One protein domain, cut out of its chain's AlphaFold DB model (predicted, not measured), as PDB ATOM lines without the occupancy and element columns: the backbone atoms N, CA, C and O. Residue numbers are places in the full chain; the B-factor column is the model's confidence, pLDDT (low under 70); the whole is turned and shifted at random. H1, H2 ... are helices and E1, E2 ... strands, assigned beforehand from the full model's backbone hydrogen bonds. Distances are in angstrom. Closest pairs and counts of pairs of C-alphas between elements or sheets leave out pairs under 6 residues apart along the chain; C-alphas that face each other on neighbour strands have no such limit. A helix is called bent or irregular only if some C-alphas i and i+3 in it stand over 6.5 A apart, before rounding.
ATOM      1  N   LYS A   8     -36.743  36.573 -30.900       89.19
ATOM      2  CA  LYS A   8     -36.872  35.860 -29.617       89.19
ATOM      3  C   LYS A   8     -36.611  34.350 -29.723       89.19
ATOM      4  O   LYS A   8     -36.075  33.764 -28.797       89.19
ATOM      5  N   LEU A   9     -36.991  33.721 -30.839       90.31
ATOM      6  CA  LEU A   9     -36.745  32.294 -31.054       90.31
ATOM      7  C   LEU A   9     -35.265  32.029 -31.368       90.31
ATOM      8  O   LEU A   9     -34.687  31.077 -30.855       90.31
ATOM      9  N   ARG A  10     -34.636  32.893 -32.175       90.69
ATOM     10  CA  ARG A  10     -33.195  32.814 -32.469       90.69
ATOM     11  C   ARG A  10     -32.354  32.992 -31.212       90.69
ATOM     12  O   ARG A  10     -31.342  32.317 -31.082       90.69
ATOM     13  N   ASP A  11     -32.772  33.883 -30.321       91.06
ATOM     14  CA  ASP A  11     -32.076  34.129 -29.060       91.06
ATOM     15  C   ASP A  11     -32.101  32.881 -28.172       91.06
ATOM     16  O   ASP A  11     -31.072  32.520 -27.615       91.06
ATOM     17  N   ILE A  12     -33.235  32.168 -28.117       90.12
ATOM     18  CA  ILE A  12     -33.334  30.882 -27.409       90.12
ATOM     19  C   ILE A  12     -32.412  29.840 -28.044       90.12
ATOM     20  O   ILE A  12     -31.672  29.177 -27.333       90.12
ATOM     21  N   ILE A  13     -32.420  29.716 -29.374       89.25
ATOM     22  CA  ILE A  13     -31.589  28.733 -30.089       89.25
ATOM     23  C   ILE A  13     -30.093  28.986 -29.853       89.25
ATOM     24  O   ILE A  13     -29.335  28.036 -29.691       89.25
ATOM     25  N   LYS A  14     -29.664  30.252 -29.824       87.81
ATOM     26  CA  LYS A  14     -28.250  30.632 -29.666       87.81
ATOM     27  C   LYS A  14     -27.753  30.654 -28.224       87.81
ATOM     28  O   LYS A  14     -26.544  30.645 -28.023       87.81
ATOM     29  N   ALA A  15     -28.645  30.808 -27.251       84.62
ATOM     30  CA  ALA A  15     -28.247  30.879 -25.854       84.62
ATOM     31  C   ALA A  15     -27.708  29.518 -25.377       84.62
ATOM     32  O   ALA A  15     -28.244  28.491 -25.813       84.62
ATOM     33  N   PRO A  16     -26.719  29.516 -24.459       82.50
ATOM     34  CA  PRO A  16     -26.311  28.308 -23.751       82.50
ATOM     35  C   PRO A  16     -27.509  27.620 -23.108       82.50
ATOM     36  O   PRO A  16     -28.491  28.279 -22.727       82.50
ATOM     37  N   ALA A  17     -27.429  26.303 -22.988       77.81
ATOM     38  CA  ALA A  17     -28.541  25.497 -22.542       77.81
ATOM     39  C   ALA A  17     -28.780  25.681 -21.030       77.81
ATOM     40  O   ALA A  17     -28.123  25.107 -20.173       77.81
ATOM     41  N   ALA A  18     -29.740  26.548 -20.694       88.69
ATOM     42  CA  ALA A  18     -30.239  26.738 -19.334       88.69
ATOM     43  C   ALA A  18     -31.718  26.342 -19.292       88.69
ATOM     44  O   ALA A  18     -32.590  27.151 -19.629       88.69
ATOM     45  N   ILE A  19     -31.999  25.091 -18.909       90.69
ATOM     46  CA  ILE A  19     -33.310  24.436 -19.076       90.69
ATOM     47  C   ILE A  19     -34.449  25.297 -18.526       90.69
ATOM     48  O   ILE A  19     -35.401  25.588 -19.253       90.69
ATOM     49  N   ALA A  20     -34.324  25.783 -17.289       91.56
ATOM     50  CA  ALA A  20     -35.343  26.603 -16.636       91.56
ATOM     51  C   ALA A  20     -35.687  27.876 -17.425       91.56
ATOM     52  O   ALA A  20     -36.854  28.186 -17.697       91.56
ATOM     53  N   LYS A  21     -34.655  28.611 -17.854       92.19
ATOM     54  CA  LYS A  21     -34.809  29.857 -18.615       92.19
ATOM     55  C   LYS A  21     -35.383  29.587 -20.004       92.19
ATOM     56  O   LYS A  21     -36.286  30.305 -20.441       92.19
ATOM     57  N   THR A  22     -34.887  28.551 -20.673       93.25
ATOM     58  CA  THR A  22     -35.354  28.112 -21.991       93.25
ATOM     59  C   THR A  22     -36.825  27.720 -21.946       93.25
ATOM     60  O   THR A  22     -37.611  28.244 -22.737       93.25
ATOM     61  N   ARG A  23     -37.229  26.874 -20.989       93.62
ATOM     62  CA  ARG A  23     -38.621  26.442 -20.815       93.62
ATOM     63  C   ARG A  23     -39.546  27.638 -20.624       93.62
ATOM     64  O   ARG A  23     -40.514  27.789 -21.366       93.62
ATOM     65  N   LYS A  24     -39.219  28.537 -19.689       93.25
ATOM     66  CA  LYS A  24     -40.022  29.741 -19.418       93.25
ATOM     67  C   LYS A  24     -40.205  30.607 -20.669       93.25
ATOM     68  O   LYS A  24     -41.318  31.048 -20.960       93.25
ATOM     69  N   ALA A  25     -39.130  30.828 -21.427       93.62
ATOM     70  CA  ALA A  25     -39.177  31.612 -22.656       93.62
ATOM     71  C   ALA A  25     -40.010  30.923 -23.753       93.62
ATOM     72  O   ALA A  25     -40.822  31.579 -24.412       93.62
ATOM     73  N   LEU A  26     -39.858  29.606 -23.924       94.31
ATOM     74  CA  LEU A  26     -40.618  28.828 -24.905       94.31
ATOM     75  C   LEU A  26     -42.106  28.757 -24.565       94.31
ATOM     76  O   LEU A  26     -42.910  29.001 -25.460       94.31
ATOM     77  N   ILE A  27     -42.490  28.538 -23.301       94.31
ATOM     78  CA  ILE A  27     -43.899  28.558 -22.863       94.31
ATOM     79  C   ILE A  27     -44.538  29.912 -23.180       94.31
ATOM     80  O   ILE A  27     -45.647  29.972 -23.714       94.31
ATOM     81  N   GLN A  28     -43.841  31.014 -22.890       93.69
ATOM     82  CA  GLN A  28     -44.359  32.349 -23.177       93.69
ATOM     83  C   GLN A  28     -44.576  32.563 -24.681       93.69
ATOM     84  O   GLN A  28     -45.628  33.061 -25.088       93.69
ATOM     85  N   LEU A  29     -43.604  32.178 -25.512       93.31
ATOM     86  CA  LEU A  29     -43.718  32.292 -26.966       93.31
ATOM     87  C   LEU A  29     -44.809  31.382 -27.534       93.31
ATOM     88  O   LEU A  29     -45.598  31.834 -28.366       93.31
ATOM     89  N   TYR A  30     -44.872  30.138 -27.061       93.75
ATOM     90  CA  TYR A  30     -45.883  29.159 -27.429       93.75
ATOM     91  C   TYR A  30     -47.283  29.697 -27.139       93.75
ATOM     92  O   TYR A  30     -48.105  29.737 -28.048       93.75
ATOM     93  N   ARG A  31     -47.537  30.211 -25.928       93.00
ATOM     94  CA  ARG A  31     -48.836  30.790 -25.542       93.00
ATOM     95  C   ARG A  31     -49.235  31.976 -26.404       93.00
ATOM     96  O   ARG A  31     -50.342  31.999 -26.927       93.00
ATOM     97  N   GLN A  32     -48.324  32.931 -26.597       91.69
ATOM     98  CA  GLN A  32     -48.583  34.113 -27.426       91.69
ATOM     99  C   GLN A  32     -48.952  33.728 -28.859       91.69
ATOM    100  O   GLN A  32     -49.864  34.296 -29.449       91.69
ATOM    101  N   LYS A  33     -48.239  32.758 -29.433       89.56
ATOM    102  CA  LYS A  33     -48.464  32.311 -30.807       89.56
ATOM    103  C   LYS A  33     -49.674  31.394 -30.942       89.56
ATOM    104  O   LYS A  33     -50.375  31.506 -31.938       89.56
ATOM    105  N   ARG A  34     -49.937  30.538 -29.952       90.38
ATOM    106  CA  ARG A  34     -51.138  29.703 -29.904       90.38
ATOM    107  C   ARG A  34     -52.386  30.572 -29.859       90.38
ATOM    108  O   ARG A  34     -53.266  30.330 -30.668       90.38
ATOM    109  N   GLN A  35     -52.411  31.602 -29.007       90.75
ATOM    110  CA  GLN A  35     -53.537  32.536 -28.931       90.75
ATOM    111  C   GLN A  35     -53.820  33.178 -30.292       90.75
ATOM    112  O   GLN A  35     -54.933  33.089 -30.786       90.75
ATOM    113  N   LEU A  36     -52.786  33.719 -30.949       87.56
ATOM    114  CA  LEU A  36     -52.921  34.322 -32.279       87.56
ATOM    115  C   LEU A  36     -53.446  33.346 -33.343       87.56
ATOM    116  O   LEU A  36     -54.120  33.778 -34.270       87.56
ATOM    117  N   LEU A  37     -53.110  32.053 -33.246       86.81
ATOM    118  CA  LEU A  37     -53.666  31.026 -34.131       86.81
ATOM    119  C   LEU A  37     -55.133  30.755 -33.790       86.81
ATOM    120  O   LEU A  37     -55.964  30.722 -34.683       86.81
ATOM    121  N   THR A  38     -55.468  30.588 -32.512       89.25
ATOM    122  CA  THR A  38     -56.838  30.273 -32.083       89.25
ATOM    123  C   THR A  38     -57.807  31.452 -32.183       89.25
ATOM    124  O   THR A  38     -59.011  31.228 -32.188       89.25
ATOM    125  N   ASP A  39     -57.310  32.686 -32.297       91.31
ATOM    126  CA  ASP A  39     -58.128  33.876 -32.569       91.31
ATOM    127  C   ASP A  39     -58.703  33.880 -34.004       91.31
ATOM    128  O   ASP A  39     -59.658  34.604 -34.287       91.31
ATOM    129  N   ASP A  40     -58.157  33.065 -34.916       90.62
ATOM    130  CA  ASP A  40     -58.694  32.852 -36.264       90.62
ATOM    131  C   ASP A  40     -59.564  31.577 -36.298       90.62
ATOM    132  O   ASP A  40     -59.053  30.469 -36.080       90.62
ATOM    133  N   PRO A  41     -60.867  31.684 -36.630       88.62
ATOM    134  CA  PRO A  41     -61.785  30.546 -36.673       88.62
ATOM    135  C   PRO A  41     -61.334  29.379 -37.565       88.62
ATOM    136  O   PRO A  41     -61.691  28.232 -37.277       88.62
ATOM    137  N   HIS A  42     -60.551  29.646 -38.621       85.38
ATOM    138  CA  HIS A  42     -60.046  28.609 -39.531       85.38
ATOM    139  C   HIS A  42     -59.003  27.707 -38.867       85.38
ATOM    140  O   HIS A  42     -58.891  26.530 -39.210       85.38
ATOM    141  N   TRP A  43     -58.233  28.253 -37.925       87.50
ATOM    142  CA  TRP A  43     -57.176  27.532 -37.217       87.50
ATOM    143  C   TRP A  43     -57.640  27.007 -35.860       87.50
ATOM    144  O   TRP A  43     -57.139  25.977 -35.416       87.50
ATOM    145  N   ALA A  44     -58.621  27.665 -35.233       86.44
ATOM    146  CA  ALA A  44     -59.149  27.297 -33.919       86.44
ATOM    147  C   ALA A  44     -59.648  25.842 -33.832       86.44
ATOM    148  O   ALA A  44     -59.515  25.223 -32.782       86.44
ATOM    149  N   HIS A  45     -60.173  25.298 -34.934       86.88
ATOM    150  CA  HIS A  45     -60.720  23.936 -35.017       86.88
ATOM    151  C   HIS A  45     -59.820  22.967 -35.804       86.88
ATOM    152  O   HIS A  45     -60.246  21.875 -36.173       86.88
ATOM    153  N   ASN A  46     -58.590  23.376 -36.136       89.50
ATOM    154  CA  ASN A  46     -57.657  22.548 -36.893       89.50
ATOM    155  C   ASN A  46     -56.697  21.824 -35.943       89.50
ATOM    156  O   ASN A  46     -55.549  22.238 -35.753       89.50
ATOM    157  N   ASP A  47     -57.177  20.727 -35.362       88.06
ATOM    158  CA  ASP A  47     -56.444  19.956 -34.351       88.06
ATOM    159  C   ASP A  47     -55.081  19.473 -34.854       88.06
ATOM    160  O   ASP A  47     -54.090  19.563 -34.135       88.06
ATOM    161  N   ALA A  48     -54.991  19.042 -36.116       89.31
ATOM    162  CA  ALA A  48     -53.732  18.600 -36.712       89.31
ATOM    163  C   ALA A  48     -52.692  19.734 -36.768       89.31
ATOM    164  O   ALA A  48     -51.526  19.538 -36.416       89.31
ATOM    165  N   ALA A  49     -53.108  20.940 -37.168       88.88
ATOM    166  CA  ALA A  49     -52.224  22.101 -37.201       88.88
ATOM    167  C   ALA A  49     -51.802  22.541 -35.790       88.88
ATOM    168  O   ALA A  49     -50.635  22.881 -35.580       88.88
ATOM    169  N   LEU A  50     -52.723  22.514 -34.819       88.81
ATOM    170  CA  LEU A  50     -52.439  22.855 -33.423       88.81
ATOM    171  C   LEU A  50     -51.509  21.828 -32.757       88.81
ATOM    172  O   LEU A  50     -50.589  22.221 -32.032       88.81
ATOM    173  N   ALA A  51     -51.689  20.539 -33.050       89.50
ATOM    174  CA  ALA A  51     -50.830  19.455 -32.583       89.50
ATOM    175  C   ALA A  51     -49.402  19.604 -33.126       89.50
ATOM    176  O   ALA A  51     -48.441  19.612 -32.352       89.50
ATOM    177  N   GLU A  52     -49.244  19.811 -34.436       91.25
ATOM    178  CA  GLU A  52     -47.931  20.024 -35.063       91.25
ATOM    179  C   GLU A  52     -47.268  21.326 -34.581       91.25
ATOM    180  O   GLU A  52     -46.048  21.413 -34.393       91.25
ATOM    181  N   PHE A  53     -48.071  22.363 -34.335       91.44
ATOM    182  CA  PHE A  53     -47.597  23.599 -33.727       91.44
ATOM    183  C   PHE A  53     -47.040  23.363 -32.316       91.44
ATOM    184  O   PHE A  53     -45.935  23.825 -32.031       91.44
ATOM    185  N   GLY A  54     -47.747  22.607 -31.468       93.12
ATOM    186  CA  GLY A  54     -47.244  22.171 -30.163       93.12
ATOM    187  C   GLY A  54     -45.946  21.371 -30.279       93.12
ATOM    188  O   GLY A  54     -44.949  21.725 -29.649       93.12
ATOM    189  N   ALA A  55     -45.917  20.373 -31.168       95.38
ATOM    190  CA  ALA A  55     -44.762  19.494 -31.371       95.38
ATOM    191  C   ALA A  55     -43.498  20.271 -31.751       95.38
ATOM    192  O   ALA A  55     -42.402  19.945 -31.306       95.38
ATOM    193  N   SER A  56     -43.654  21.326 -32.555       95.75
ATOM    194  CA  SER A  56     -42.555  22.193 -32.984       95.75
ATOM    195  C   SER A  56     -41.844  22.882 -31.808       95.75
ATOM    196  O   SER A  56     -40.618  22.957 -31.796       95.75
ATOM    197  N   TYR A  57     -42.595  23.394 -30.827       95.81
ATOM    198  CA  TYR A  57     -42.014  24.039 -29.640       95.81
ATOM    199  C   TYR A  57     -41.438  23.012 -28.668       95.81
ATOM    200  O   TYR A  57     -40.339  23.208 -28.150       95.81
ATOM    201  N   THR A  58     -42.140  21.894 -28.483       96.81
ATOM    202  CA  THR A  58     -41.683  20.788 -27.639       96.81
ATOM    203  C   THR A  58     -40.393  20.172 -28.164       96.81
ATOM    204  O   THR A  58     -39.499  19.892 -27.376       96.81
ATOM    205  N   ARG A  59     -40.232  20.055 -29.489       96.75
ATOM    206  CA  ARG A  59     -38.986  19.588 -30.110       96.75
ATOM    207  C   ARG A  59     -37.816  20.534 -29.848       96.75
ATOM    208  O   ARG A  59     -36.768  20.070 -29.435       96.75
ATOM    209  N   LEU A  60     -38.007  21.849 -29.974       95.88
ATOM    210  CA  LEU A  60     -36.948  22.801 -29.621       95.88
ATOM    211  C   LEU A  60     -36.586  22.742 -28.128       95.88
ATOM    212  O   LEU A  60     -35.420  22.897 -27.771       95.88
ATOM    213  N   PHE A  61     -37.566  22.523 -27.248       96.62
ATOM    214  CA  PHE A  61     -37.278  22.319 -25.830       96.62
ATOM    215  C   PHE A  61     -36.503  21.020 -25.585       96.62
ATOM    216  O   PHE A  61     -35.517  21.041 -24.858       96.62
ATOM    217  N   MET A  62     -36.899  19.927 -26.241       97.44
ATOM    218  CA  MET A  62     -36.203  18.639 -26.215       97.44
ATOM    219  C   MET A  62     -34.748  18.761 -26.684       97.44
ATOM    220  O   MET A  62     -33.852  18.264 -26.011       97.44
ATOM    221  N   ASP A  63     -34.497  19.477 -27.781       96.12
ATOM    222  CA  ASP A  63     -33.140  19.704 -28.290       96.12
ATOM    223  C   ASP A  63     -32.287  20.474 -27.267       96.12
ATOM    224  O   ASP A  63     -31.120  20.155 -27.054       96.12
ATOM    225  N   LYS A  64     -32.879  21.451 -26.566       96.19
ATOM    226  CA  LYS A  64     -32.195  22.201 -25.501       96.19
ATOM    227  C   LYS A  64     -31.997  21.408 -24.211       96.19
ATOM    228  O   LYS A  64     -31.009  21.647 -23.515       96.19
ATOM    229  N   LEU A  65     -32.889  20.473 -23.889       96.56
ATOM    230  CA  LEU A  65     -32.657  19.493 -22.824       96.56
ATOM    231  C   LEU A  65     -31.444  18.627 -23.165       96.56
ATOM    232  O   LEU A  65     -30.540  18.506 -22.349       96.56
ATOM    233  N   TRP A  66     -31.398  18.101 -24.391       96.44
ATOM    234  CA  TRP A  66     -30.283  17.283 -24.861       96.44
ATOM    235  C   TRP A  66     -28.951  18.041 -24.825       96.44
ATOM    236  O   TRP A  66     -27.970  17.517 -24.306       96.44
ATOM    237  N   GLU A  67     -28.919  19.290 -25.300       95.56
ATOM    238  CA  GLU A  67     -27.741  20.169 -25.202       95.56
ATOM    239  C   GLU A  67     -27.283  20.324 -23.741       95.56
ATOM    240  O   GLU A  67     -26.119  20.085 -23.438       95.56
ATOM    241  N   SER A  68     -28.213  20.594 -22.816       94.94
ATOM    242  CA  SER A  68     -27.899  20.740 -21.382       94.94
ATOM    243  C   SER A  68     -27.346  19.454 -20.760       94.94
ATOM    244  O   SER A  68     -26.456  19.508 -19.916       94.94
ATOM    245  N   PHE A  69     -27.872  18.293 -21.161       95.56
ATOM    246  CA  PHE A  69     -27.389  16.995 -20.686       95.56
ATOM    247  C   PHE A  69     -25.984  16.681 -21.204       95.56
ATOM    248  O   PHE A  69     -25.174  16.159 -20.450       95.56
ATOM    249  N   ASN A  70     -25.668  17.042 -22.449       94.75
ATOM    250  CA  ASN A  70     -24.320  16.862 -22.994       94.75
ATOM    251  C   ASN A  70     -23.301  17.831 -22.366       94.75
ATOM    252  O   ASN A  70     -22.143  17.469 -22.197       94.75
ATOM    253  N   GLU A  71     -23.710  19.058 -22.025       93.81
ATOM    254  CA  GLU A  71     -22.820  20.072 -21.436       93.81
ATOM    255  C   GLU A  71     -22.516  19.838 -19.946       93.81
ATOM    256  O   GLU A  71     -21.501  20.316 -19.435       93.81
ATOM    257  N   ALA A  72     -23.381  19.121 -19.226       93.88
ATOM    258  CA  ALA A  72     -23.177  18.815 -17.817       93.88
ATOM    259  C   ALA A  72     -22.217  17.627 -17.652       93.88
ATOM    260  O   ALA A  72     -22.625  16.498 -17.883       93.88
ATOM    261  N   GLU A  73     -20.989  17.862 -17.177       92.75
ATOM    262  CA  GLU A  73     -19.907  16.858 -17.035       92.75
ATOM    263  C   GLU A  73     -20.376  15.507 -16.449       92.75
ATOM    264  O   GLU A  73     -20.150  14.457 -17.040       92.75
ATOM    265  N   THR A  74     -21.141  15.518 -15.347       94.88
ATOM    266  CA  THR A  74     -21.670  14.295 -14.702       94.88
ATOM    267  C   THR A  74     -22.597  13.463 -15.599       94.88
ATOM    268  O   THR A  74     -22.749  12.266 -15.372       94.88
ATOM    269  N   ILE A  75     -23.246  14.086 -16.585       96.06
ATOM    270  CA  ILE A  75     -24.160  13.433 -17.529       96.06
ATOM    271  C   ILE A  75     -23.446  13.168 -18.860       96.06
ATOM    272  O   ILE A  75     -23.508  12.045 -19.357       96.06
ATOM    273  N   GLY A  76     -22.762  14.172 -19.412       93.31
ATOM    274  CA  GLY A  76     -22.070  14.134 -20.702       93.31
ATOM    275  C   GLY A  76     -21.076  12.984 -20.830       93.31
ATOM    276  O   GLY A  76     -21.035  12.325 -21.866       93.31
ATOM    277  N   ASP A  77     -20.353  12.691 -19.749       92.00
ATOM    278  CA  ASP A  77     -19.335  11.637 -19.715       92.00
ATOM    279  C   ASP A  77     -19.876  10.283 -19.216       92.00
ATOM    280  O   ASP A  77     -19.117   9.334 -19.011       92.00
ATOM    281  N   SER A  78     -21.188  10.177 -18.985       95.00
ATOM    282  CA  SER A  78     -21.802   8.979 -18.408       95.00
ATOM    283  C   SER A  78     -22.187   7.935 -19.457       95.00
ATOM    284  O   SER A  78     -22.651   8.255 -20.551       95.00
ATOM    285  N   GLU A  79     -22.100   6.659 -19.072       92.12
ATOM    286  CA  GLU A  79     -22.639   5.543 -19.864       92.12
ATOM    287  C   GLU A  79     -24.155   5.675 -20.069       92.12
ATOM    288  O   GLU A  79     -24.669   5.341 -21.132       92.12
ATOM    289  N   LEU A  80     -24.865   6.255 -19.092       94.38
ATOM    290  CA  LEU A  80     -26.298   6.517 -19.193       94.38
ATOM    291  C   LEU A  80     -26.625   7.302 -20.469       94.38
ATOM    292  O   LEU A  80     -27.480   6.881 -21.242       94.38
ATOM    293  N   LEU A  81     -25.931   8.418 -20.722       95.19
ATOM    294  CA  LEU A  81     -26.233   9.281 -21.867       95.19
ATOM    295  C   LEU A  81     -26.028   8.570 -23.212       95.19
ATOM    296  O   LEU A  81     -26.789   8.819 -24.146       95.19
ATOM    297  N   ALA A  82     -25.064   7.647 -23.302       92.31
ATOM    298  CA  ALA A  82     -24.811   6.863 -24.512       92.31
ATOM    299  C   ALA A  82     -25.975   5.919 -24.881       92.31
ATOM    300  O   ALA A  82     -26.115   5.544 -26.045       92.31
ATOM    301  N   HIS A  83     -26.820   5.576 -23.909       95.12
ATOM    302  CA  HIS A  83     -27.983   4.701 -24.070       95.12
ATOM    303  C   HIS A  83     -29.317   5.463 -24.068       95.12
ATOM    304  O   HIS A  83     -30.375   4.863 -24.279       95.12
ATOM    305  N   LEU A  84     -29.295   6.780 -23.836       96.50
ATOM    306  CA  LEU A  84     -30.493   7.609 -23.781       96.50
ATOM    307  C   LEU A  84     -30.868   8.195 -25.141       96.50
ATOM    308  O   LEU A  84     -30.025   8.631 -25.922       96.50
ATOM    309  N   TRP A  85     -32.172   8.314 -25.380       96.50
ATOM    310  CA  TRP A  85     -32.708   9.114 -26.477       96.50
ATOM    311  C   TRP A  85     -34.051   9.745 -26.108       96.50
ATOM    312  O   TRP A  85     -34.827   9.211 -25.314       96.50
ATOM    313  N   LEU A  86     -34.328  10.911 -26.694       98.12
ATOM    314  CA  LEU A  86     -35.529  11.694 -26.411       98.12
ATOM    315  C   LEU A  86     -36.526  11.630 -27.572       98.12
ATOM    316  O   LEU A  86     -36.135  11.643 -28.742       98.12
ATOM    317  N   GLN A  87     -37.822  11.609 -27.260       97.88
ATOM    318  CA  GLN A  87     -38.887  11.574 -28.266       97.88
ATOM    319  C   GLN A  87     -40.014  12.545 -27.939       97.88
ATOM    320  O   GLN A  87     -40.575  12.503 -26.851       97.88
ATOM    321  N   VAL A  88     -40.427  13.350 -28.919       97.56
ATOM    322  CA  VAL A  88     -41.677  14.116 -28.818       97.56
ATOM    323  C   VAL A  88     -42.861  13.221 -29.161       97.56
ATOM    324  O   VAL A  88     -42.904  12.651 -30.255       97.56
ATOM    325  N   THR A  89     -43.841  13.165 -28.267       95.44
ATOM    326  CA  THR A  89     -45.093  12.419 -28.447       95.44
ATOM    327  C   THR A  89     -46.303  13.342 -28.311       95.44
ATOM    328  O   THR A  89     -46.244  14.399 -27.679       95.44
ATOM    329  N   GLN A  90     -47.400  12.976 -28.976       90.81
ATOM    330  CA  GLN A  90     -48.690  13.657 -28.853       90.81
ATOM    331  C   GLN A  90     -49.540  12.931 -27.814       90.81
ATOM    332  O   GLN A  90     -49.575  11.702 -27.791       90.81
ATOM    333  N   GLN A  91     -50.240  13.698 -26.989       86.81
ATOM    334  CA  GLN A  91     -51.162  13.231 -25.962       86.81
ATOM    335  C   GLN A  91     -52.467  14.025 -26.056       86.81
ATOM    336  O   GLN A  91     -52.515  15.103 -26.650       86.81
ATOM    337  N   GLU A  92     -53.525  13.528 -25.419       80.25
ATOM    338  CA  GLU A  92     -54.849  14.166 -25.425       80.25
ATOM    339  C   GLU A  92     -54.814  15.633 -24.956       80.25
ATOM    340  O   GLU A  92     -55.513  16.490 -25.494       80.25
ATOM    341  N   HIS A  93     -53.947  15.954 -23.992       78.38
ATOM    342  CA  HIS A  93     -53.857  17.287 -23.389       78.38
ATOM    343  C   HIS A  93     -52.626  18.096 -23.827       78.38
ATOM    344  O   HIS A  93     -52.346  19.164 -23.274       78.38
ATOM    345  N   GLY A  94     -51.888  17.636 -24.843       86.44
ATOM    346  CA  GLY A  94     -50.753  18.377 -25.384       86.44
ATOM    347  C   GLY A  94     -49.656  17.492 -25.955       86.44
ATOM    348  O   GLY A  94     -49.903  16.460 -26.557       86.44
ATOM    349  N   THR A  95     -48.414  17.936 -25.791       94.38
ATOM    350  CA  THR A  95     -47.234  17.191 -26.246       94.38
ATOM    351  C   THR A  95     -46.358  16.858 -25.060       94.38
ATOM    352  O   THR A  95     -46.246  17.667 -24.136       94.38
ATOM    353  N   ALA A  96     -45.727  15.697 -25.121       97.31
ATOM    354  CA  ALA A  96     -44.815  15.211 -24.107       97.31
ATOM    355  C   ALA A  96     -43.425  14.952 -24.690       97.31
ATOM    356  O   ALA A  96     -43.237  14.917 -25.913       97.31
ATOM    357  N   ILE A  97     -42.451  14.800 -23.798       98.50
ATOM    358  CA  ILE A  97     -41.103  14.337 -24.129       98.50
ATOM    359  C   ILE A  97     -40.865  13.040 -23.370       98.50
ATOM    360  O   ILE A  97     -40.816  13.046 -22.146       98.50
ATOM    361  N   HIS A  98     -40.710  11.940 -24.091       98.50
ATOM    362  CA  HIS A  98     -40.303  10.663 -23.521       98.50
ATOM    363  C   HIS A  98     -38.780  10.624 -23.400       98.50
ATOM    364  O   HIS A  98     -38.080  10.971 -24.358       98.50
ATOM    365  N   VAL A  99     -38.283  10.178 -22.247       98.19
ATOM    366  CA  VAL A  99     -36.868   9.886 -22.005       98.19
ATOM    367  C   VAL A  99     -36.697   8.374 -22.003       98.19
ATOM    368  O   VAL A  99     -37.111   7.691 -21.065       98.19
ATOM    369  N   ASN A 100     -36.134   7.846 -23.083       97.88
ATOM    370  CA  ASN A 100     -36.013   6.412 -23.317       97.88
ATOM    371  C   ASN A 100     -34.576   5.944 -23.084       97.88
ATOM    372  O   ASN A 100     -33.637   6.682 -23.371       97.88
ATOM    373  N   TYR A 101     -34.430   4.703 -22.634       97.06
ATOM    374  CA  TYR A 101     -33.169   4.003 -22.418       97.06
ATOM    375  C   TYR A 101     -33.136   2.722 -23.252       97.06
ATOM    376  O   TYR A 101     -34.082   1.935 -23.209       97.06
ATOM    377  N   ALA A 102     -32.061   2.512 -24.007       95.94
ATOM    378  CA  ALA A 102     -31.797   1.258 -24.702       95.94
ATOM    379  C   ALA A 102     -30.884   0.376 -23.839       95.94
ATOM    380  O   ALA A 102     -29.763   0.774 -23.538       95.94
ATOM    381  N   ASP A 103     -31.342  -0.810 -23.442       92.56
ATOM    382  CA  ASP A 103     -30.495  -1.749 -22.702       92.56
ATOM    383  C   ASP A 103     -29.451  -2.437 -23.603       92.56
ATOM    384  O   ASP A 103     -29.476  -2.317 -24.831       92.56
ATOM    385  N   ASP A 104     -28.537  -3.197 -22.997       88.12
ATOM    386  CA  ASP A 104     -27.466  -3.911 -23.711       88.12
ATOM    387  C   ASP A 104     -27.976  -4.974 -24.696       88.12
ATOM    388  O   ASP A 104     -27.227  -5.457 -25.546       88.12
ATOM    389  N   GLN A 105     -29.250  -5.363 -24.588       89.44
ATOM    390  CA  GLN A 105     -29.919  -6.287 -25.505       89.44
ATOM    391  C   GLN A 105     -30.657  -5.549 -26.636       89.44
ATOM    392  O   GLN A 105     -31.246  -6.186 -27.512       89.44
ATOM    393  N   GLY A 106     -30.620  -4.214 -26.645       86.12
ATOM    394  CA  GLY A 106     -31.296  -3.356 -27.613       86.12
ATOM    395  C   GLY A 106     -32.796  -3.181 -27.357       86.12
ATOM    396  O   GLY A 106     -33.497  -2.651 -28.225       86.12
ATOM    397  N   ALA A 107     -33.312  -3.620 -26.204       93.75
ATOM    398  CA  ALA A 107     -34.685  -3.339 -25.808       93.75
ATOM    399  C   ALA A 107     -34.809  -1.896 -25.300       93.75
ATOM    400  O   ALA A 107     -33.963  -1.388 -24.568       93.75
ATOM    401  N   ASN A 108     -35.884  -1.224 -25.722       95.12
ATOM    402  CA  ASN A 108     -36.165   0.156 -25.342       95.12
ATOM    403  C   ASN A 108     -37.102   0.198 -24.139       95.12
ATOM    404  O   ASN A 108     -38.186  -0.388 -24.169       95.12
ATOM    405  N   HIS A 109     -36.715   0.977 -23.140       96.50
ATOM    406  CA  HIS A 109     -37.456   1.191 -21.908       96.50
ATOM    407  C   HIS A 109     -37.730   2.678 -21.738       96.50
ATOM    408  O   HIS A 109     -36.825   3.505 -21.826       96.50
ATOM    409  N   LEU A 110     -38.982   3.038 -21.479       97.06
ATOM    410  CA  LEU A 110     -39.333   4.408 -21.122       97.06
ATOM    411  C   LEU A 110     -38.947   4.638 -19.659       97.06
ATOM    412  O   LEU A 110     -39.522   3.993 -18.785       97.06
ATOM    413  N   LEU A 111     -37.994   5.526 -19.379       97.00
ATOM    414  CA  LEU A 111     -37.601   5.831 -18.002       97.00
ATOM    415  C   LEU A 111     -38.624   6.758 -17.352       97.00
ATOM    416  O   LEU A 111     -39.247   6.397 -16.358       97.00
ATOM    417  N   PHE A 112     -38.821   7.935 -17.937       98.00
ATOM    418  CA  PHE A 112     -39.791   8.922 -17.481       98.00
ATOM    419  C   PHE A 112     -40.262   9.797 -18.643       98.00
ATOM    420  O   PHE A 112     -39.631   9.858 -19.703       98.00
ATOM    421  N   THR A 113     -41.371  10.490 -18.422       98.00
ATOM    422  CA  THR A 113     -41.977  11.405 -19.387       98.00
ATOM    423  C   THR A 113     -42.030  12.813 -18.807       98.00
ATOM    424  O   THR A 113     -42.261  12.980 -17.616       98.00
ATOM    425  N   ILE A 114     -41.808  13.831 -19.639       98.00
ATOM    426  CA  ILE A 114     -42.174  15.223 -19.355       98.00
ATOM    427  C   ILE A 114     -43.540  15.460 -19.995       98.00
ATOM    428  O   ILE A 114     -43.628  15.715 -21.202       98.00
ATOM    429  N   ASP A 115     -44.598  15.360 -19.201       96.50
ATOM    430  CA  ASP A 115     -45.973  15.512 -19.662       96.50
ATOM    431  C   ASP A 115     -46.328  16.976 -19.885       96.50
ATOM    432  O   ASP A 115     -45.912  17.866 -19.143       96.50
ATOM    433  N   GLN A 116     -47.118  17.237 -20.931       93.88
ATOM    434  CA  GLN A 116     -47.594  18.580 -21.287       93.88
ATOM    435  C   GLN A 116     -46.471  19.637 -21.329       93.88
ATOM    436  O   GLN A 116     -46.656  20.761 -20.865       93.88
ATOM    437  N   ALA A 117     -45.311  19.310 -21.908       93.06
ATOM    438  CA  ALA A 117     -44.047  20.047 -21.772       93.06
ATOM    439  C   ALA A 117     -44.143  21.581 -21.946       93.06
ATOM    440  O   ALA A 117     -43.429  22.333 -21.278       93.06
ATOM    441  N   MET A 118     -45.030  22.059 -22.830       92.75
ATOM    442  CA  MET A 118     -45.238  23.486 -23.142       92.75
ATOM    443  C   MET A 118     -46.345  24.177 -22.318       92.75
ATOM    444  O   MET A 118     -46.709  25.323 -22.602       92.75
ATOM    445  N   GLN A 119     -46.887  23.511 -21.299       90.75
ATOM    446  CA  GLN A 119     -47.879  24.051 -20.370       90.75
ATOM    447  C   GLN A 119     -47.250  24.422 -19.017       90.75
ATOM    448  O   GLN A 119     -46.128  24.028 -18.697       90.75
ATOM    449  N   THR A 120     -47.973  25.203 -18.205       88.50
ATOM    450  CA  THR A 120     -47.520  25.550 -16.841       88.50
ATOM    451  C   THR A 120     -47.628  24.390 -15.869       88.50
ATOM    452  O   THR A 120     -46.817  24.317 -14.964       88.50
ATOM    453  N   ASN A 121     -48.589  23.492 -16.069       91.00
ATOM    454  CA  ASN A 121     -48.787  22.273 -15.284       91.00
ATOM    455  C   ASN A 121     -47.979  21.078 -15.831       91.00
ATOM    456  O   ASN A 121     -48.342  19.930 -15.575       91.00
ATOM    457  N   ALA A 122     -46.934  21.334 -16.630       95.25
ATOM    458  CA  ALA A 122     -46.040  20.270 -17.064       95.25
ATOM    459  C   ALA A 122     -45.383  19.623 -15.841       95.25
ATOM    460  O   ALA A 122     -44.965  20.327 -14.923       95.25
ATOM    461  N   HIS A 123     -45.292  18.303 -15.851       96.56
ATOM    462  CA  HIS A 123     -44.777  17.508 -14.743       96.56
ATOM    463  C   HIS A 123     -43.995  16.317 -15.289       96.56
ATOM    464  O   HIS A 123     -43.989  16.058 -16.494       96.56
ATOM    465  N   LEU A 124     -43.290  15.637 -14.396       97.69
ATOM    466  CA  LEU A 124     -42.619  14.384 -14.687       97.69
ATOM    467  C   LEU A 124     -43.538  13.228 -14.297       97.69
ATOM    468  O   LEU A 124     -44.180  13.298 -13.254       97.69
ATOM    469  N   THR A 125     -43.542  12.173 -15.105       96.69
ATOM    470  CA  THR A 125     -44.167  10.890 -14.764       96.69
ATOM    471  C   THR A 125     -43.116   9.795 -14.828       96.69
ATOM    472  O   THR A 125     -42.464   9.619 -15.864       96.69
ATOM    473  N   ALA A 126     -42.921   9.066 -13.730       96.44
ATOM    474  CA  ALA A 126     -41.985   7.944 -13.691       96.44
ATOM    475  C   ALA A 126     -42.575   6.691 -14.358       96.44
ATOM    476  O   ALA A 126     -43.760   6.394 -14.221       96.44
ATOM    477  N   HIS A 127     -41.731   5.922 -15.049       95.38
ATOM    478  CA  HIS A 127     -42.105   4.643 -15.654       95.38
ATOM    479  C   HIS A 127     -41.186   3.512 -15.172       95.38
ATOM    480  O   HIS A 127     -41.586   2.733 -14.316       95.38
ATOM    481  N   HIS A 128     -39.950   3.435 -15.671       94.06
ATOM    482  CA  HIS A 128     -38.959   2.423 -15.266       94.06
ATOM    483  C   HIS A 128     -37.834   3.041 -14.421       94.06
ATOM    484  O   HIS A 128     -36.656   2.742 -14.608       94.06
ATOM    485  N   LEU A 129     -38.202   3.951 -13.516       94.44
ATOM    486  CA  LEU A 129     -37.287   4.525 -12.530       94.44
ATOM    487  C   LEU A 129     -37.338   3.734 -11.216       94.44
ATOM    488  O   LEU A 129     -38.386   3.181 -10.888       94.44
ATOM    489  N   PRO A 130     -36.239   3.709 -10.442       91.69
ATOM    490  CA  PRO A 130     -36.203   3.035  -9.152       91.69
ATOM    491  C   PRO A 130     -37.219   3.639  -8.179       91.69
ATOM    492  O   PRO A 130     -37.345   4.866  -8.061       91.69
ATOM    493  N   GLN A 131     -37.905   2.765  -7.451       90.44
ATOM    494  CA  GLN A 131     -38.888   3.091  -6.426       90.44
ATOM    495  C   GLN A 131     -38.369   2.734  -5.032       90.44
ATOM    496  O   GLN A 131     -37.323   2.111  -4.854       90.44
ATOM    497  N   LEU A 132     -39.108   3.155  -4.006       87.94
ATOM    498  CA  LEU A 132     -38.697   2.955  -2.619       87.94
ATOM    499  C   LEU A 132     -38.655   1.471  -2.229       87.94
ATOM    500  O   LEU A 132     -37.746   1.053  -1.516       87.94
ATOM    501  N   ALA A 133     -39.584   0.675  -2.765       84.31
ATOM    502  CA  ALA A 133     -39.619  -0.772  -2.570       84.31
ATOM    503  C   ALA A 133     -38.346  -1.463  -3.088       84.31
ATOM    504  O   ALA A 133     -37.877  -2.423  -2.479       84.31
ATOM    505  N   ASP A 134     -37.749  -0.951  -4.170       85.81
ATOM    506  CA  ASP A 134     -36.511  -1.506  -4.711       85.81
ATOM    507  C   ASP A 134     -35.337  -1.270  -3.756       85.81
ATOM    508  O   ASP A 134     -34.526  -2.166  -3.551       85.81
ATOM    509  N   LEU A 135     -35.257  -0.088  -3.129       82.19
ATOM    510  CA  LEU A 135     -34.190   0.244  -2.175       82.19
ATOM    511  C   LEU A 135     -34.182  -0.702  -0.961       82.19
ATOM    512  O   LEU A 135     -33.118  -1.044  -0.449       82.19
ATOM    513  N   ASN A 136     -35.366  -1.115  -0.505       74.44
ATOM    514  CA  ASN A 136     -35.531  -1.958   0.679       74.44
ATOM    515  C   ASN A 136     -35.512  -3.466   0.359       74.44
ATOM    516  O   ASN A 136     -35.540  -4.288   1.278       74.44
ATOM    517  N   ALA A 137     -35.460  -3.851  -0.918       80.12
ATOM    518  CA  ALA A 137     -35.426  -5.249  -1.324       80.12
ATOM    519  C   ALA A 137     -34.089  -5.917  -0.950       80.12
ATOM    520  O   ALA A 137     -33.021  -5.328  -1.077       80.12
ATOM    521  N   GLU A 138     -34.119  -7.203  -0.573       74.31
ATOM    522  CA  GLU A 138     -32.887  -7.977  -0.319       74.31
ATOM    523  C   GLU A 138     -31.985  -8.077  -1.562       74.31
ATOM    524  O   GLU A 138     -30.768  -8.238  -1.455       74.31
ATOM    525  N   LYS A 139     -32.597  -8.017  -2.751       75.19
ATOM    526  CA  LYS A 139     -31.933  -8.025  -4.058       75.19
ATOM    527  C   LYS A 139     -32.636  -7.028  -4.986       75.19
ATOM    528  O   LYS A 139     -33.521  -7.453  -5.732       75.19
ATOM    529  N   PRO A 140     -32.289  -5.730  -4.932       73.94
ATOM    530  CA  PRO A 140     -32.828  -4.748  -5.864       73.94
ATOM    531  C   PRO A 140     -32.558  -5.187  -7.300       73.94
ATOM    532  O   PRO A 140     -31.437  -5.574  -7.640       73.94
ATOM    533  N   HIS A 141     -33.582  -5.123  -8.146       72.94
ATOM    534  CA  HIS A 141     -33.432  -5.340  -9.577       72.94
ATOM    535  C   HIS A 141     -33.706  -4.033 -10.309       72.94
ATOM    536  O   HIS A 141     -34.813  -3.776 -10.773       72.94
ATOM    537  N   TYR A 142     -32.679  -3.191 -10.378       80.31
ATOM    538  CA  TYR A 142     -32.734  -1.974 -11.169       80.31
ATOM    539  C   TYR A 142     -32.469  -2.287 -12.638       80.31
ATOM    540  O   TYR A 142     -31.564  -3.052 -12.967       80.31
ATOM    541  N   LEU A 143     -33.234  -1.636 -13.519       85.75
ATOM    542  CA  LEU A 143     -32.934  -1.603 -14.950       85.75
ATOM    543  C   LEU A 143     -31.562  -0.960 -15.216       85.75
ATOM    544  O   LEU A 143     -30.845  -1.368 -16.124       85.75
ATOM    545  N   LEU A 144     -31.215   0.054 -14.421       87.75
ATOM    546  CA  LEU A 144     -29.988   0.836 -14.535       87.75
ATOM    547  C   LEU A 144     -28.982   0.408 -13.466       87.75
ATOM    548  O   LEU A 144     -29.361   0.080 -12.342       87.75
ATOM    549  N   THR A 145     -27.694   0.451 -13.790       86.31
ATOM    550  CA  THR A 145     -26.633   0.118 -12.830       86.31
ATOM    551  C   THR A 145     -26.377   1.275 -11.863       86.31
ATOM    552  O   THR A 145     -26.563   2.439 -12.213       86.31
ATOM    553  N   ASP A 146     -25.858   0.984 -10.666       83.38
ATOM    554  CA  ASP A 146     -25.491   2.009  -9.670       83.38
ATOM    555  C   ASP A 146     -24.529   3.084 -10.218       83.38
ATOM    556  O   ASP A 146     -24.527   4.218  -9.743       83.38
ATOM    557  N   GLN A 147     -23.714   2.755 -11.228       87.88
ATOM    558  CA  GLN A 147     -22.780   3.699 -11.857       87.88
ATOM    559  C   GLN A 147     -23.493   4.770 -12.695       87.88
ATOM    560  O   GLN A 147     -22.962   5.863 -12.870       87.88
ATOM    561  N   MET A 148     -24.705   4.481 -13.174       91.31
ATOM    562  CA  MET A 148     -25.529   5.407 -13.953       91.31
ATOM    563  C   MET A 148     -26.339   6.366 -13.068       91.31
ATOM    564  O   MET A 148     -26.822   7.392 -13.550       91.31
ATOM    565  N   PHE A 149     -26.480   6.069 -11.770       91.25
ATOM    566  CA  PHE A 149     -27.305   6.864 -10.855       91.25
ATOM    567  C   PHE A 149     -26.835   8.318 -10.733       91.25
ATOM    568  O   PHE A 149     -27.690   9.187 -10.843       91.25
ATOM    569  N   PRO A 150     -25.535   8.648 -10.581       93.75
ATOM    570  CA  PRO A 150     -25.099  10.043 -10.488       93.75
ATOM    571  C   PRO A 150     -25.548  10.917 -11.670       93.75
ATOM    572  O   PRO A 150     -25.987  12.050 -11.475       93.75
ATOM    573  N   ALA A 151     -25.498  10.378 -12.893       95.62
ATOM    574  CA  ALA A 151     -25.973  11.072 -14.086       95.62
ATOM    575  C   ALA A 151     -27.494  11.268 -14.050       95.62
ATOM    576  O   ALA A 151     -27.988  12.373 -14.271       95.62
ATOM    577  N   LEU A 152     -28.237  10.218 -13.696       95.62
ATOM    578  CA  LEU A 152     -29.692  10.263 -13.589       95.62
ATOM    579  C   LEU A 152     -30.163  11.254 -12.512       95.62
ATOM    580  O   LEU A 152     -31.048  12.070 -12.758       95.62
ATOM    581  N   LEU A 153     -29.520  11.234 -11.347       95.62
ATOM    582  CA  LEU A 153     -29.723  12.170 -10.246       95.62
ATOM    583  C   LEU A 153     -29.515  13.619 -10.716       95.62
ATOM    584  O   LEU A 153     -30.389  14.470 -10.525       95.62
ATOM    585  N   LYS A 154     -28.411  13.889 -11.432       95.75
ATOM    586  CA  LYS A 154     -28.130  15.214 -12.000       95.75
ATOM    587  C   LYS A 154     -29.158  15.635 -13.054       95.75
ATOM    588  O   LYS A 154     -29.538  16.807 -13.071       95.75
ATOM    589  N   MET A 155     -29.633  14.714 -13.898       96.88
ATOM    590  CA  MET A 155     -30.699  14.994 -14.868       96.88
ATOM    591  C   MET A 155     -31.989  15.423 -14.169       96.88
ATOM    592  O   MET A 155     -32.582  16.426 -14.563       96.88
ATOM    593  N   ILE A 156     -32.409  14.706 -13.119       97.00
ATOM    594  CA  ILE A 156     -33.615  15.060 -12.362       97.00
ATOM    595  C   ILE A 156     -33.458  16.426 -11.685       97.00
ATOM    596  O   ILE A 156     -34.358  17.252 -11.809       97.00
ATOM    597  N   ASN A 157     -32.309  16.730 -11.075       95.62
ATOM    598  CA  ASN A 157     -32.071  18.046 -10.466       95.62
ATOM    599  C   ASN A 157     -32.174  19.187 -11.494       95.62
ATOM    600  O   ASN A 157     -32.862  20.178 -11.258       95.62
ATOM    601  N   LEU A 158     -31.588  19.013 -12.683       94.94
ATOM    602  CA  LEU A 158     -31.710  19.978 -13.781       94.94
ATOM    603  C   LEU A 158     -33.164  20.183 -14.258       94.94
ATOM    604  O   LEU A 158     -33.541  21.283 -14.669       94.94
ATOM    605  N   LEU A 159     -33.991  19.135 -14.220       96.69
ATOM    606  CA  LEU A 159     -35.420  19.224 -14.536       96.69
ATOM    607  C   LEU A 159     -36.202  19.930 -13.417       96.69
ATOM    608  O   LEU A 159     -37.056  20.770 -13.708       96.69
ATOM    609  N   TYR A 160     -35.863  19.671 -12.152       95.12
ATOM    610  CA  TYR A 160     -36.460  20.340 -10.992       95.12
ATOM    611  C   TYR A 160     -36.138  21.838 -10.960       95.12
ATOM    612  O   TYR A 160     -37.033  22.645 -10.699       95.12
ATOM    613  N   GLU A 161     -34.917  22.241 -11.330       91.88
ATOM    614  CA  GLU A 161     -34.552  23.653 -11.546       91.88
ATOM    615  C   GLU A 161     -35.461  24.331 -12.589       91.88
ATOM    616  O   GLU A 161     -35.708  25.538 -12.535       91.88
ATOM    617  N   ALA A 162     -35.988  23.556 -13.543       92.69
ATOM    618  CA  ALA A 162     -36.911  24.013 -14.574       92.69
ATOM    619  C   ALA A 162     -38.395  23.915 -14.193       92.69
ATOM    620  O   ALA A 162     -39.252  24.104 -15.065       92.69
ATOM    621  N   ASP A 163     -38.694  23.660 -12.917       93.19
ATOM    622  CA  ASP A 163     -40.043  23.466 -12.386       93.19
ATOM    623  C   ASP A 163     -40.794  22.338 -13.114       93.19
ATOM    624  O   ASP A 163     -41.955  22.472 -13.505       93.19
ATOM    625  N   LEU A 164     -40.071  21.246 -13.377       95.75
ATOM    626  CA  LEU A 164     -40.607  19.962 -13.814       95.75
ATOM    627  C   LEU A 164     -40.393  18.975 -12.669       95.75
ATOM    628  O   LEU A 164     -39.260  18.613 -12.360       95.75
ATOM    629  N   ARG A 165     -41.486  18.579 -12.021       95.25
ATOM    630  CA  ARG A 165     -41.478  17.768 -10.800       95.25
ATOM    631  C   ARG A 165     -42.336  16.532 -11.001       95.25
ATOM    632  O   ARG A 165     -43.319  16.603 -11.739       95.25
ATOM    633  N   PHE A 166     -41.989  15.438 -10.338       95.38
ATOM    634  CA  PHE A 166     -42.927  14.330 -10.169       95.38
ATOM    635  C   PHE A 166     -44.084  14.780  -9.267       95.38
ATOM    636  O   PHE A 166     -43.929  15.702  -8.460       95.38
ATOM    637  N   LEU A 167     -45.258  14.174  -9.435       89.69
ATOM    638  CA  LEU A 167     -46.470  14.567  -8.714       89.69
ATOM    639  C   LEU A 167     -46.620  13.832  -7.386       89.69
ATOM    640  O   LEU A 167     -47.296  14.331  -6.486       89.69
TER     641      LEU A 167
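What this domain is: This is residues 8 to 167 of the 353 residues of an uncharacterized protein of Lactobacillus rennini DSM 20253 (UniProt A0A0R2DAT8). Two long helices, H2 and H4, lie side by side as an antiparallel pair, and H4 packs along one face of a strongly twisted four-stranded sheet. H8 closes in at the end of the pair where H2 begins, H1 folds back on H2, and tiny H3 and H7 lie far out. The 160 printed residues hold eight named helices and four strands, in the order H1 to H6, E1 to E4, H7, H8; the sheet, E1 E2 E3 E4, is antiparallel, and the class is mixed. The whole is compact, radius of gyration of the C-alphas 17.1 A, but elongated, 60 by 31 by 28 A.

Where its parts are: H1, residues 8 to 14, begins with C-alpha 8 at (-36.872, 35.860, -29.617). H2 is residues 19 to 38, 27.5 A long; H3 is 41 to 44; H4 is 47 to 71, 36.0 A, with C-alpha 47 at (-56.444, 19.956, -34.351). H5, 73 to 76, and H6, 79 to 83, precede E1, 84 to 91, 21.5 A; E2, 94 to 102, 25.6 A; E3, 108 to 115, 19.1 A; and E4, 123 to 126. H7 is 132 to 136, and H8, 146 to 161, 23.5 A, ends with C-alpha 161 at (-34.552, 23.653, -11.546).

How they stand to each other: The hub, H2, touches H4 opposite ways at a shallow tilt of 12 degrees, closest C-alphas Ile 19 and Leu 65, 6.2 A. H1 and H2, a helical hairpin, only just touch, with 3 pairs of C-alphas within 8 A, closest Ile 12 and Thr 22, 6.4 A. H3 touches H2 only at the corner, only just, Thr 38 and Ala 44 at 4.2 A. H2 and H8 touch only at their ends, C-alphas of Ala 20 and Glu 161, 5.9 A. H4 is on the sheet, height 8.4 A, over E1 and E2, along the strands at 20 degrees to E1 on the local plane: two layers, helix on one face. The strands form a meander, each the antiparallel neighbour of the one before: N 87 and O 98 are 3.0 A apart, N 99 and O 112 2.9 A, N 113 and O 125 2.9 A, within hydrogen-bond range. E3 bends by 59 degrees at residue 111. H8 touches H5, C-alphas of Ile 75 and Ala 151, 4.6 A, and H6, Leu 80 and Met 148, 5.4 A; H6 and H8 only graze the sheet. H8 is irregular, only just: C-alphas 147 and 150 are 6.9 A apart. Every O i to N i+4 pair is within range in H1, H2 and H7, but 20 of 21 in H4, 10 of 12 in H8 and 0 of 1 in H6, where 2 of 2 O i to N i+3 pairs are; H3 and H5 are too short for such a pair.

The domain as a whole: The farthest C-alphas, Pro 41 and Glu 138, are 60.3 A apart. The printed part has no cut, and no link is long. H7 touches no helix. Mean pLDDT of the printed part is 91.8, and no printed residue is under 70.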